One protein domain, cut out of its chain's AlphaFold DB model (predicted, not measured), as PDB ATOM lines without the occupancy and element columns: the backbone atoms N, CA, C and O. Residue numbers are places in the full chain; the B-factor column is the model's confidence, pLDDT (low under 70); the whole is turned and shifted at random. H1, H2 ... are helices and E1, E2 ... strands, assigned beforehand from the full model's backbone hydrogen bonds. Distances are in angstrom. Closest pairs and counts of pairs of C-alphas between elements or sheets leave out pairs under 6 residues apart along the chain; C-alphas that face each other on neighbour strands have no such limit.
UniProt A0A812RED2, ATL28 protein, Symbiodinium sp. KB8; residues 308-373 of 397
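This is residues 308 to 373 of the 397 residues of the protein "ATL28 protein" of Symbiodinium sp. KB8 (UniProt A0A812RED2). With little regular structure, this is a small antiparallel sheet, E1 - E2 - E3, near the middle, with two short helices, H1 and H2, together at one end and the loop of residues 318 to 348 reaching to the other. The 66 printed residues run H1, E1, E2, E3, H2, mixed in class, with 23 in named elements. It is compact, radius of gyration of the C-alphas 11.4 A, spanning 31 by 28 by 19 A.

H1, residues 308 to 313, begins at C-alpha (88.891, -22.016, 36.129) and measures 10.3 A. E1 is residues 315 to 317, 6.5 A; E2, 349 to 351, 7.1 A; E3, 360 to 362, 7.2 A. H2, residues 363 to 370, 10.6 A, ends at C-alpha (85.053, -18.902, 37.805).

The strands form a meander, each the antiparallel neighbour of the one before. Within hydrogen-bond range are N 317 and O 349 in hairpin E1 and E2, 2.8 A, and N 350 and O 361 in hairpin E2 and E3, 2.8 A. H1 touches H2 at a steep tilt of 56 degrees, opposite ways; the closest C-alphas, Gly 308 and Ala 367, are 3.7 A apart. H1 only grazes the sheet; H2 stands up from it at 49 degrees. Every O i to N i+4 pair is within range in H2, 0 of 2 in H1, where 3 of 3 O i to N i+3 pairs are.

The printed part has no cut. The E1 to E2 link is long, 31 residues. Residues 328 to 329 and 372 have pLDDT under 70.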
ATOM      1  N   GLY A 308      88.747 -21.021  35.075       79.69
ATOM      2  CA  GLY A 308      88.891 -22.016  36.129       79.69
ATOM      3  C   GLY A 308      90.342 -22.270  36.540       79.69
ATOM      4  O   GLY A 308      90.589 -22.630  37.691       79.69
ATOM      5  N   ASN A 309      91.320 -21.997  35.667       83.75
ATOM      6  CA  ASN A 309      92.742 -22.158  35.983       83.75
ATOM      7  C   ASN A 309      93.235 -21.211  37.086       83.75
ATOM      8  O   ASN A 309      94.274 -21.490  37.679       83.75
ATOM      9  N   LEU A 310      92.498 -20.138  37.407       85.25
ATOM     10  CA  LEU A 310      92.820 -19.257  38.537       85.25
ATOM     11  C   LEU A 310      92.881 -20.019  39.870       85.25
ATOM     12  O   LEU A 310      93.664 -19.658  40.743       85.25
ATOM     13  N   THR A 311      92.106 -21.100  40.007       85.50
ATOM     14  CA  THR A 311      92.091 -21.933  41.221       85.50
ATOM     15  C   THR A 311      93.438 -22.580  41.531       85.50
ATOM     16  O   THR A 311      93.764 -22.738  42.701       85.50
ATOM     17  N   ARG A 312      94.262 -22.860  40.511       85.31
ATOM     18  CA  ARG A 312      95.608 -23.442  40.684       85.31
ATOM     19  C   ARG A 312      96.569 -22.521  41.435       85.31
ATOM     20  O   ARG A 312      97.575 -22.985  41.954       85.31
ATOM     21  N   GLY A 313      96.298 -21.214  41.440       85.38
ATOM     22  CA  GLY A 313      97.097 -20.223  42.160       85.38
ATOM     23  C   GLY A 313      96.702 -20.059  43.629       85.38
ATOM     24  O   GLY A 313      97.309 -19.251  44.329       85.38
ATOM     25  N   PHE A 314      95.668 -20.762  44.094       89.94
ATOM     26  CA  PHE A 314      95.206 -20.681  45.476       89.94
ATOM     27  C   PHE A 314      95.888 -21.717  46.365       89.94
ATOM     28  O   PHE A 314      96.554 -22.634  45.895       89.94
ATOM     29  N   GLN A 315      95.739 -21.554  47.678       89.69
ATOM     30  CA  GLN A 315      96.296 -22.498  48.636       89.69
ATOM     31  C   GLN A 315      95.480 -23.796  48.614       89.69
ATOM     32  O   GLN A 315      94.306 -23.781  48.982       89.69
ATOM     33  N   HIS A 316      96.112 -24.903  48.217       90.44
ATOM     34  CA  HIS A 316      95.538 -26.244  48.329       90.44
ATOM     35  C   HIS A 316      95.761 -26.806  49.741       90.44
ATOM     36  O   HIS A 316      96.850 -26.670  50.305       90.44
ATOM     37  N   ILE A 317      94.736 -27.440  50.303       89.94
ATOM     38  CA  ILE A 317      94.782 -28.146  51.587       89.94
ATOM     39  C   ILE A 317      94.297 -29.586  51.415       89.94
ATOM     40  O   ILE A 317      93.549 -29.894  50.491       89.94
ATOM     41  N   SER A 318      94.739 -30.465  52.315       87.75
ATOM     42  CA  SER A 318      94.240 -31.841  52.412       87.75
ATOM     43  C   SER A 318      93.171 -31.918  53.492       87.75
ATOM     44  O   SER A 318      93.225 -31.169  54.470       87.75
ATOM     45  N   PHE A 319      92.207 -32.818  53.321       88.88
ATOM     46  CA  PHE A 319      91.210 -33.054  54.351       88.88
ATOM     47  C   PHE A 319      91.849 -33.704  55.583       88.88
ATOM     48  O   PHE A 319      92.506 -34.744  55.490       88.88
ATOM     49  N   ARG A 320      91.631 -33.092  56.747       86.19
ATOM     50  CA  ARG A 320      91.970 -33.641  58.060       86.19
ATOM     51  C   ARG A 320      90.771 -33.416  58.976       86.19
ATOM     52  O   ARG A 320      90.410 -32.260  59.166       86.19
ATOM     53  N   PRO A 321      90.159 -34.460  59.557       83.62
ATOM     54  CA  PRO A 321      88.936 -34.307  60.351       83.62
ATOM     55  C   PRO A 321      89.050 -33.273  61.483       83.62
ATOM     56  O   PRO A 321      88.077 -32.604  61.806       83.62
ATOM     57  N   GLU A 322      90.249 -33.123  62.049       84.50
ATOM     58  CA  GLU A 322      90.574 -32.177  63.126       84.50
ATOM     59  C   GLU A 322      90.494 -30.704  62.697       84.50
ATOM     60  O   GLU A 322      90.212 -29.844  63.525       84.50
ATOM     61  N   ASP A 323      90.723 -30.411  61.414       84.88
ATOM     62  CA  ASP A 323      90.715 -29.045  60.883       84.88
ATOM     63  C   ASP A 323      89.308 -28.617  60.425       84.88
ATOM     64  O   ASP A 323      89.026 -27.424  60.330       84.88
ATOM     65  N   PHE A 324      88.414 -29.570  60.133       85.06
ATOM     66  CA  PHE A 324      87.079 -29.342  59.561       85.06
ATOM     67  C   PHE A 324      85.980 -29.494  60.623       85.06
ATOM     68  O   PHE A 324      85.152 -30.407  60.582       85.06
ATOM     69  N   VAL A 325      85.988 -28.593  61.604       81.62
ATOM     70  CA  VAL A 325      85.057 -28.575  62.743       81.62
ATOM     71  C   VAL A 325      84.231 -27.288  62.711       81.62
ATOM     72  O   VAL A 325      84.728 -26.239  62.320       81.62
ATOM     73  N   GLU A 326      82.970 -27.349  63.142       71.00
ATOM     74  CA  GLU A 326      82.048 -26.193  63.164       71.00
ATOM     75  C   GLU A 326      82.278 -25.245  64.361       71.00
ATOM     76  O   GLU A 326      81.446 -24.383  64.639       71.00
ATOM     77  N   ASP A 327      83.410 -25.390  65.051       75.62
ATOM     78  CA  ASP A 327      83.799 -24.585  66.207       75.62
ATOM     79  C   ASP A 327      84.598 -23.330  65.796       75.62
ATOM     80  O   ASP A 327      85.104 -23.207  64.676       75.62
ATOM     81  N   GLU A 328      84.750 -22.382  66.728       65.88
ATOM     82  CA  GLU A 328      85.553 -21.163  66.555       65.88
ATOM     83  C   GLU A 328      87.010 -21.498  66.170       65.88
ATOM     84  O   GLU A 328      87.822 -21.896  67.004       65.88
ATOM     85  N   GLY A 329      87.345 -21.312  64.887       68.81
ATOM     86  CA  GLY A 329      88.690 -21.514  64.335       68.81
ATOM     87  C   GLY A 329      88.834 -22.689  63.361       68.81
ATOM     88  O   GLY A 329      89.891 -22.804  62.740       68.81
ATOM     89  N   GLY A 330      87.793 -23.511  63.190       79.06
ATOM     90  CA  GLY A 330      87.763 -24.618  62.231       79.06
ATOM     91  C   GLY A 330      87.295 -24.225  60.824       79.06
ATOM     92  O   GLY A 330      86.761 -23.140  60.577       79.06
ATOM     93  N   TYR A 331      87.522 -25.124  59.869       85.69
ATOM     94  CA  TYR A 331      87.017 -25.042  58.503       85.69
ATOM     95  C   TYR A 331      85.602 -25.632  58.386       85.69
ATOM     96  O   TYR A 331      85.269 -26.585  59.089       85.69
ATOM     97  N   PRO A 332      84.759 -25.112  57.471       85.19
ATOM     98  CA  PRO A 332      83.422 -25.658  57.259       85.19
ATOM     99  C   PRO A 332      83.506 -27.100  56.756       85.19
ATOM    100  O   PRO A 332      84.269 -27.383  55.836       85.19
ATOM    101  N   LYS A 333      82.676 -27.989  57.312       84.75
ATOM    102  CA  LYS A 333      82.647 -29.426  56.982       84.75
ATOM    103  C   LYS A 333      82.287 -29.725  55.529       84.75
ATOM    104  O   LYS A 333      82.722 -30.741  55.005       84.75
ATOM    105  N   SER A 334      81.557 -28.828  54.871       83.94
ATOM    106  CA  SER A 334      81.028 -29.018  53.520       83.94
ATOM    107  C   SER A 334      81.449 -27.909  52.559       83.94
ATOM    108  O   SER A 334      81.492 -26.729  52.923       83.94
ATOM    109  N   CYS A 335      81.660 -28.249  51.288       86.25
ATOM    110  CA  CYS A 335      81.847 -27.253  50.236       86.25
ATOM    111  C   CYS A 335      80.527 -26.530  49.930       86.25
ATOM    112  O   CYS A 335      79.580 -27.160  49.484       86.25
ATOM    113  N   SER A 336      80.461 -25.199  50.030       80.81
ATOM    114  CA  SER A 336      79.207 -24.453  49.798       80.81
ATOM    115  C   SER A 336      78.757 -24.332  48.331       80.81
ATOM    116  O   SER A 336      77.697 -23.773  48.061       80.81
ATOM    117  N   ILE A 337      79.533 -24.852  47.369       77.38
ATOM    118  CA  ILE A 337      79.148 -24.892  45.943       77.38
ATOM    119  C   ILE A 337      78.441 -26.206  45.607       77.38
ATOM    120  O   ILE A 337      77.357 -26.194  45.027       77.38
ATOM    121  N   CYS A 338      79.072 -27.344  45.913       77.81
ATOM    122  CA  CYS A 338      78.495 -28.658  45.622       77.81
ATOM    123  C   CYS A 338      77.746 -29.261  46.802       77.81
ATOM    124  O   CYS A 338      77.051 -30.247  46.589       77.81
ATOM    125  N   LEU A 339      77.878 -28.673  47.995       76.75
ATOM    126  CA  LEU A 339      77.211 -29.092  49.228       76.75
ATOM    127  C   LEU A 339      77.540 -30.546  49.589       76.75
ATOM    128  O   LEU A 339      76.686 -31.324  49.990       76.75
ATOM    129  N   VAL A 340      78.798 -30.921  49.347       76.50
ATOM    130  CA  VAL A 340      79.353 -32.231  49.696       76.50
ATOM    131  C   VAL A 340      80.328 -32.013  50.840       76.50
ATOM    132  O   VAL A 340      81.160 -31.099  50.764       76.50
ATOM    133  N   ASP A 341      80.203 -32.843  51.872       84.38
ATOM    134  CA  ASP A 341      81.151 -32.898  52.978       84.38
ATOM    135  C   ASP A 341      82.543 -33.213  52.454       84.38
ATOM    136  O   ASP A 341      82.728 -34.090  51.607       84.38
ATOM    137  N   PHE A 342      83.528 -32.486  52.963       85.50
ATOM    138  CA  PHE A 342      84.907 -32.806  52.677       85.50
ATOM    139  C   PHE A 342      85.236 -34.169  53.278       85.50
ATOM    140  O   PHE A 342      84.852 -34.489  54.404       85.50
ATOM    141  N   SER A 343      85.933 -34.986  52.501       84.69
ATOM    142  CA  SER A 343      86.270 -36.354  52.879       84.69
ATOM    143  C   SER A 343      87.742 -36.648  52.628       84.69
ATOM    144  O   SER A 343      88.432 -35.912  51.924       84.69
ATOM    145  N   ALA A 344      88.237 -37.750  53.191       79.69
ATOM    146  CA  ALA A 344      89.613 -38.193  52.962       79.69
ATOM    147  C   ALA A 344      89.899 -38.518  51.482       79.69
ATOM    148  O   ALA A 344      91.056 -38.496  51.070       79.69
ATOM    149  N   ASP A 345      88.850 -38.775  50.694       76.69
ATOM    150  CA  ASP A 345      88.940 -39.046  49.260       76.69
ATOM    151  C   ASP A 345      89.056 -37.758  48.421       76.69
ATOM    152  O   ASP A 345      89.354 -37.817  47.224       76.69
ATOM    153  N   ASP A 346      88.853 -36.580  49.024       80.12
ATOM    154  CA  ASP A 346      89.005 -35.302  48.337       80.12
ATOM    155  C   ASP A 346      90.478 -34.911  48.224       80.12
ATOM    156  O   ASP A 346      91.131 -34.492  49.183       80.12
ATOM    157  N   THR A 347      91.003 -34.996  47.005       72.31
ATOM    158  CA  THR A 347      92.413 -34.707  46.725       72.31
ATOM    159  C   THR A 347      92.711 -33.221  46.543       72.31
ATOM    160  O   THR A 347      93.866 -32.821  46.654       72.31
ATOM    161  N   ASP A 348      91.695 -32.396  46.262       84.50
ATOM    162  CA  ASP A 348      91.873 -31.000  45.849       84.50
ATOM    163  C   ASP A 348      90.855 -30.048  46.492       84.50
ATOM    164  O   ASP A 348      89.826 -29.691  45.902       84.50
ATOM    165  N   ILE A 349      91.184 -29.580  47.695       90.94
ATOM    166  CA  ILE A 349      90.449 -28.545  48.429       90.94
ATOM    167  C   ILE A 349      91.257 -27.247  48.388       90.94
ATOM    168  O   ILE A 349      92.463 -27.260  48.615       90.94
ATOM    169  N   VAL A 350      90.608 -26.116  48.109       92.06
ATOM    170  CA  VAL A 350      91.256 -24.804  47.965       92.06
ATOM    171  C   VAL A 350      90.704 -23.775  48.943       92.06
ATOM    172  O   VAL A 350      89.494 -23.682  49.158       92.06
ATOM    173  N   ILE A 351      91.603 -22.952  49.483       90.69
ATOM    174  CA  ILE A 351      91.276 -21.776  50.290       90.69
ATOM    175  C   ILE A 351      91.370 -20.522  49.422       90.69
ATOM    176  O   ILE A 351      92.410 -20.212  48.840       90.69
ATOM    177  N   THR A 352      90.283 -19.759  49.371       89.69
ATOM    178  CA  THR A 352      90.244 -18.470  48.669       89.69
ATOM    179  C   THR A 352      90.959 -17.356  49.450       89.69
ATOM    180  O   THR A 352      90.822 -17.268  50.674       89.69
ATOM    181  N   PRO A 353      91.674 -16.441  48.766       87.19
ATOM    182  CA  PRO A 353      92.372 -15.315  49.395       87.19
ATOM    183  C   PRO A 353      91.426 -14.133  49.697       87.19
ATOM    184  O   PRO A 353      91.681 -12.994  49.306       87.19
ATOM    185  N   CYS A 354      90.296 -14.388  50.358       87.06
ATOM    186  CA  CYS A 354      89.324 -13.349  50.700       87.06
ATOM    187  C   CYS A 354      89.832 -12.441  51.838       87.06
ATOM    188  O   CYS A 354      90.486 -12.878  52.785       87.06
ATOM    189  N   SER A 355      89.525 -11.142  51.762       71.75
ATOM    190  CA  SER A 355      89.949 -10.151  52.754       71.75
ATOM    191  C   SER A 355      89.098 -10.248  54.025       71.75
ATOM    192  O   SER A 355      88.043  -9.627  54.106       71.75
ATOM    193  N   GLY A 356      89.556 -11.024  55.008       71.38
ATOM    194  CA  GLY A 356      88.986 -11.062  56.363       71.38
ATOM    195  C   GLY A 356      88.416 -12.413  56.804       71.38
ATOM    196  O   GLY A 356      88.330 -12.644  58.003       71.38
ATOM    197  N   GLN A 357      88.089 -13.318  55.877       76.81
ATOM    198  CA  GLN A 357      87.641 -14.690  56.166       76.81
ATOM    199  C   GLN A 357      88.202 -15.659  55.120       76.81
ATOM    200  O   GLN A 357      88.372 -15.281  53.963       76.81
ATOM    201  N   ARG A 358      88.513 -16.898  55.515       82.94
ATOM    202  CA  ARG A 358      89.022 -17.948  54.618       82.94
ATOM    203  C   ARG A 358      87.857 -18.816  54.147       82.94
ATOM    204  O   ARG A 358      87.346 -19.611  54.925       82.94
ATOM    205  N   HIS A 359      87.438 -18.676  52.889       89.75
ATOM    206  CA  HIS A 359      86.395 -19.540  52.322       89.75
ATOM    207  C   HIS A 359      86.996 -20.726  51.574       89.75
ATOM    208  O   HIS A 359      87.973 -20.548  50.839       89.75
ATOM    209  N   ILE A 360      86.385 -21.901  51.737       91.88
ATOM    210  CA  ILE A 360      86.942 -23.198  51.341       91.88
ATOM    211  C   ILE A 360      85.986 -23.931  50.411       91.88
ATOM    212  O   ILE A 360      84.779 -23.973  50.645       91.88
ATOM    213  N   PHE A 361      86.541 -24.501  49.343       91.00
ATOM    214  CA  PHE A 361      85.789 -25.187  48.297       91.00
ATOM    215  C   PHE A 361      86.615 -26.322  47.691       91.00
ATOM    216  O   PHE A 361      87.841 -26.276  47.741       91.00
ATOM    217  N   HIS A 362      85.986 -27.293  47.023       90.12
ATOM    218  CA  HIS A 362      86.730 -28.150  46.093       90.12
ATOM    219  C   HIS A 362      87.264 -27.316  44.925       90.12
ATOM    220  O   HIS A 362      86.553 -26.456  44.391       90.12
ATOM    221  N   SER A 363      88.490 -27.601  44.484       88.00
ATOM    222  CA  SER A 363      89.137 -26.886  43.375       88.00
ATOM    223  C   SER A 363      88.276 -26.907  42.108       88.00
ATOM    224  O   SER A 363      88.005 -25.864  41.512       88.00
ATOM    225  N   ALA A 364      87.728 -28.074  41.755       82.69
ATOM    226  CA  ALA A 364      86.850 -28.235  40.593       82.69
ATOM    227  C   ALA A 364      85.541 -27.429  40.701       82.69
ATOM    228  O   ALA A 364      85.075 -26.856  39.708       82.69
ATOM    229  N   CYS A 365      84.957 -27.348  41.900       83.44
ATOM    230  CA  CYS A 365      83.743 -26.575  42.150       83.44
ATOM    231  C   CYS A 365      83.998 -25.079  41.954       83.44
ATOM    232  O   CYS A 365      83.266 -24.410  41.221       83.44
ATOM    233  N   LEU A 366      85.080 -24.565  42.539       84.75
ATOM    234  CA  LEU A 366      85.453 -23.162  42.398       84.75
ATOM    235  C   LEU A 366      85.906 -22.819  40.966       84.75
ATOM    236  O   LEU A 366      85.603 -21.738  40.466       84.75
ATOM    237  N   ALA A 367      86.564 -23.747  40.269       83.88
ATOM    238  CA  ALA A 367      86.973 -23.563  38.878       83.88
ATOM    239  C   ALA A 367      85.761 -23.432  37.949       83.88
ATOM    240  O   ALA A 367      85.744 -22.584  37.057       83.88
ATOM    241  N   THR A 368      84.724 -24.238  38.190       77.06
ATOM    242  CA  THR A 368      83.449 -24.137  37.469       77.06
ATOM    243  C   THR A 368      82.783 -22.793  37.742       77.06
ATOM    244  O   THR A 368      82.363 -22.122  36.803       77.06
ATOM    245  N   TRP A 369      82.770 -22.352  39.003       82.06
ATOM    246  CA  TRP A 369      82.245 -21.040  39.376       82.06
ATOM    247  C   TRP A 369      82.954 -19.892  38.641       82.06
ATOM    248  O   TRP A 369      82.293 -19.005  38.112       82.06
ATOM    249  N   PHE A 370      84.282 -19.936  38.509       81.00
ATOM    250  CA  PHE A 370      85.053 -18.902  37.805       81.00
ATOM    251  C   PHE A 370      84.786 -18.788  36.310       81.00
ATOM    252  O   PHE A 370      85.012 -17.718  35.743       81.00
ATOM    253  N   ARG A 371      84.267 -19.839  35.669       74.31
ATOM    254  CA  ARG A 371      83.785 -19.750  34.281       74.31
ATOM    255  C   ARG A 371      82.515 -18.905  34.160       74.31
ATOM    256  O   ARG A 371      82.202 -18.454  33.063       74.31
ATOM    257  N   THR A 372      81.824 -18.673  35.275       66.12
ATOM    258  CA  THR A 372      80.629 -17.830  35.370       66.12
ATOM    259  C   THR A 372      80.934 -16.473  36.009       66.12
ATOM    260  O   THR A 372      80.551 -15.445  35.460       66.12
ATOM    261  N   ALA A 373      81.628 -16.440  37.150       73.50
ATOM    262  CA  ALA A 373      81.965 -15.218  37.872       73.50
ATOM    263  C   ALA A 373      83.305 -15.353  38.609       73.50
ATOM    264  O   ALA A 373      83.503 -16.272  39.397       73.50
TER     265      ALA A 373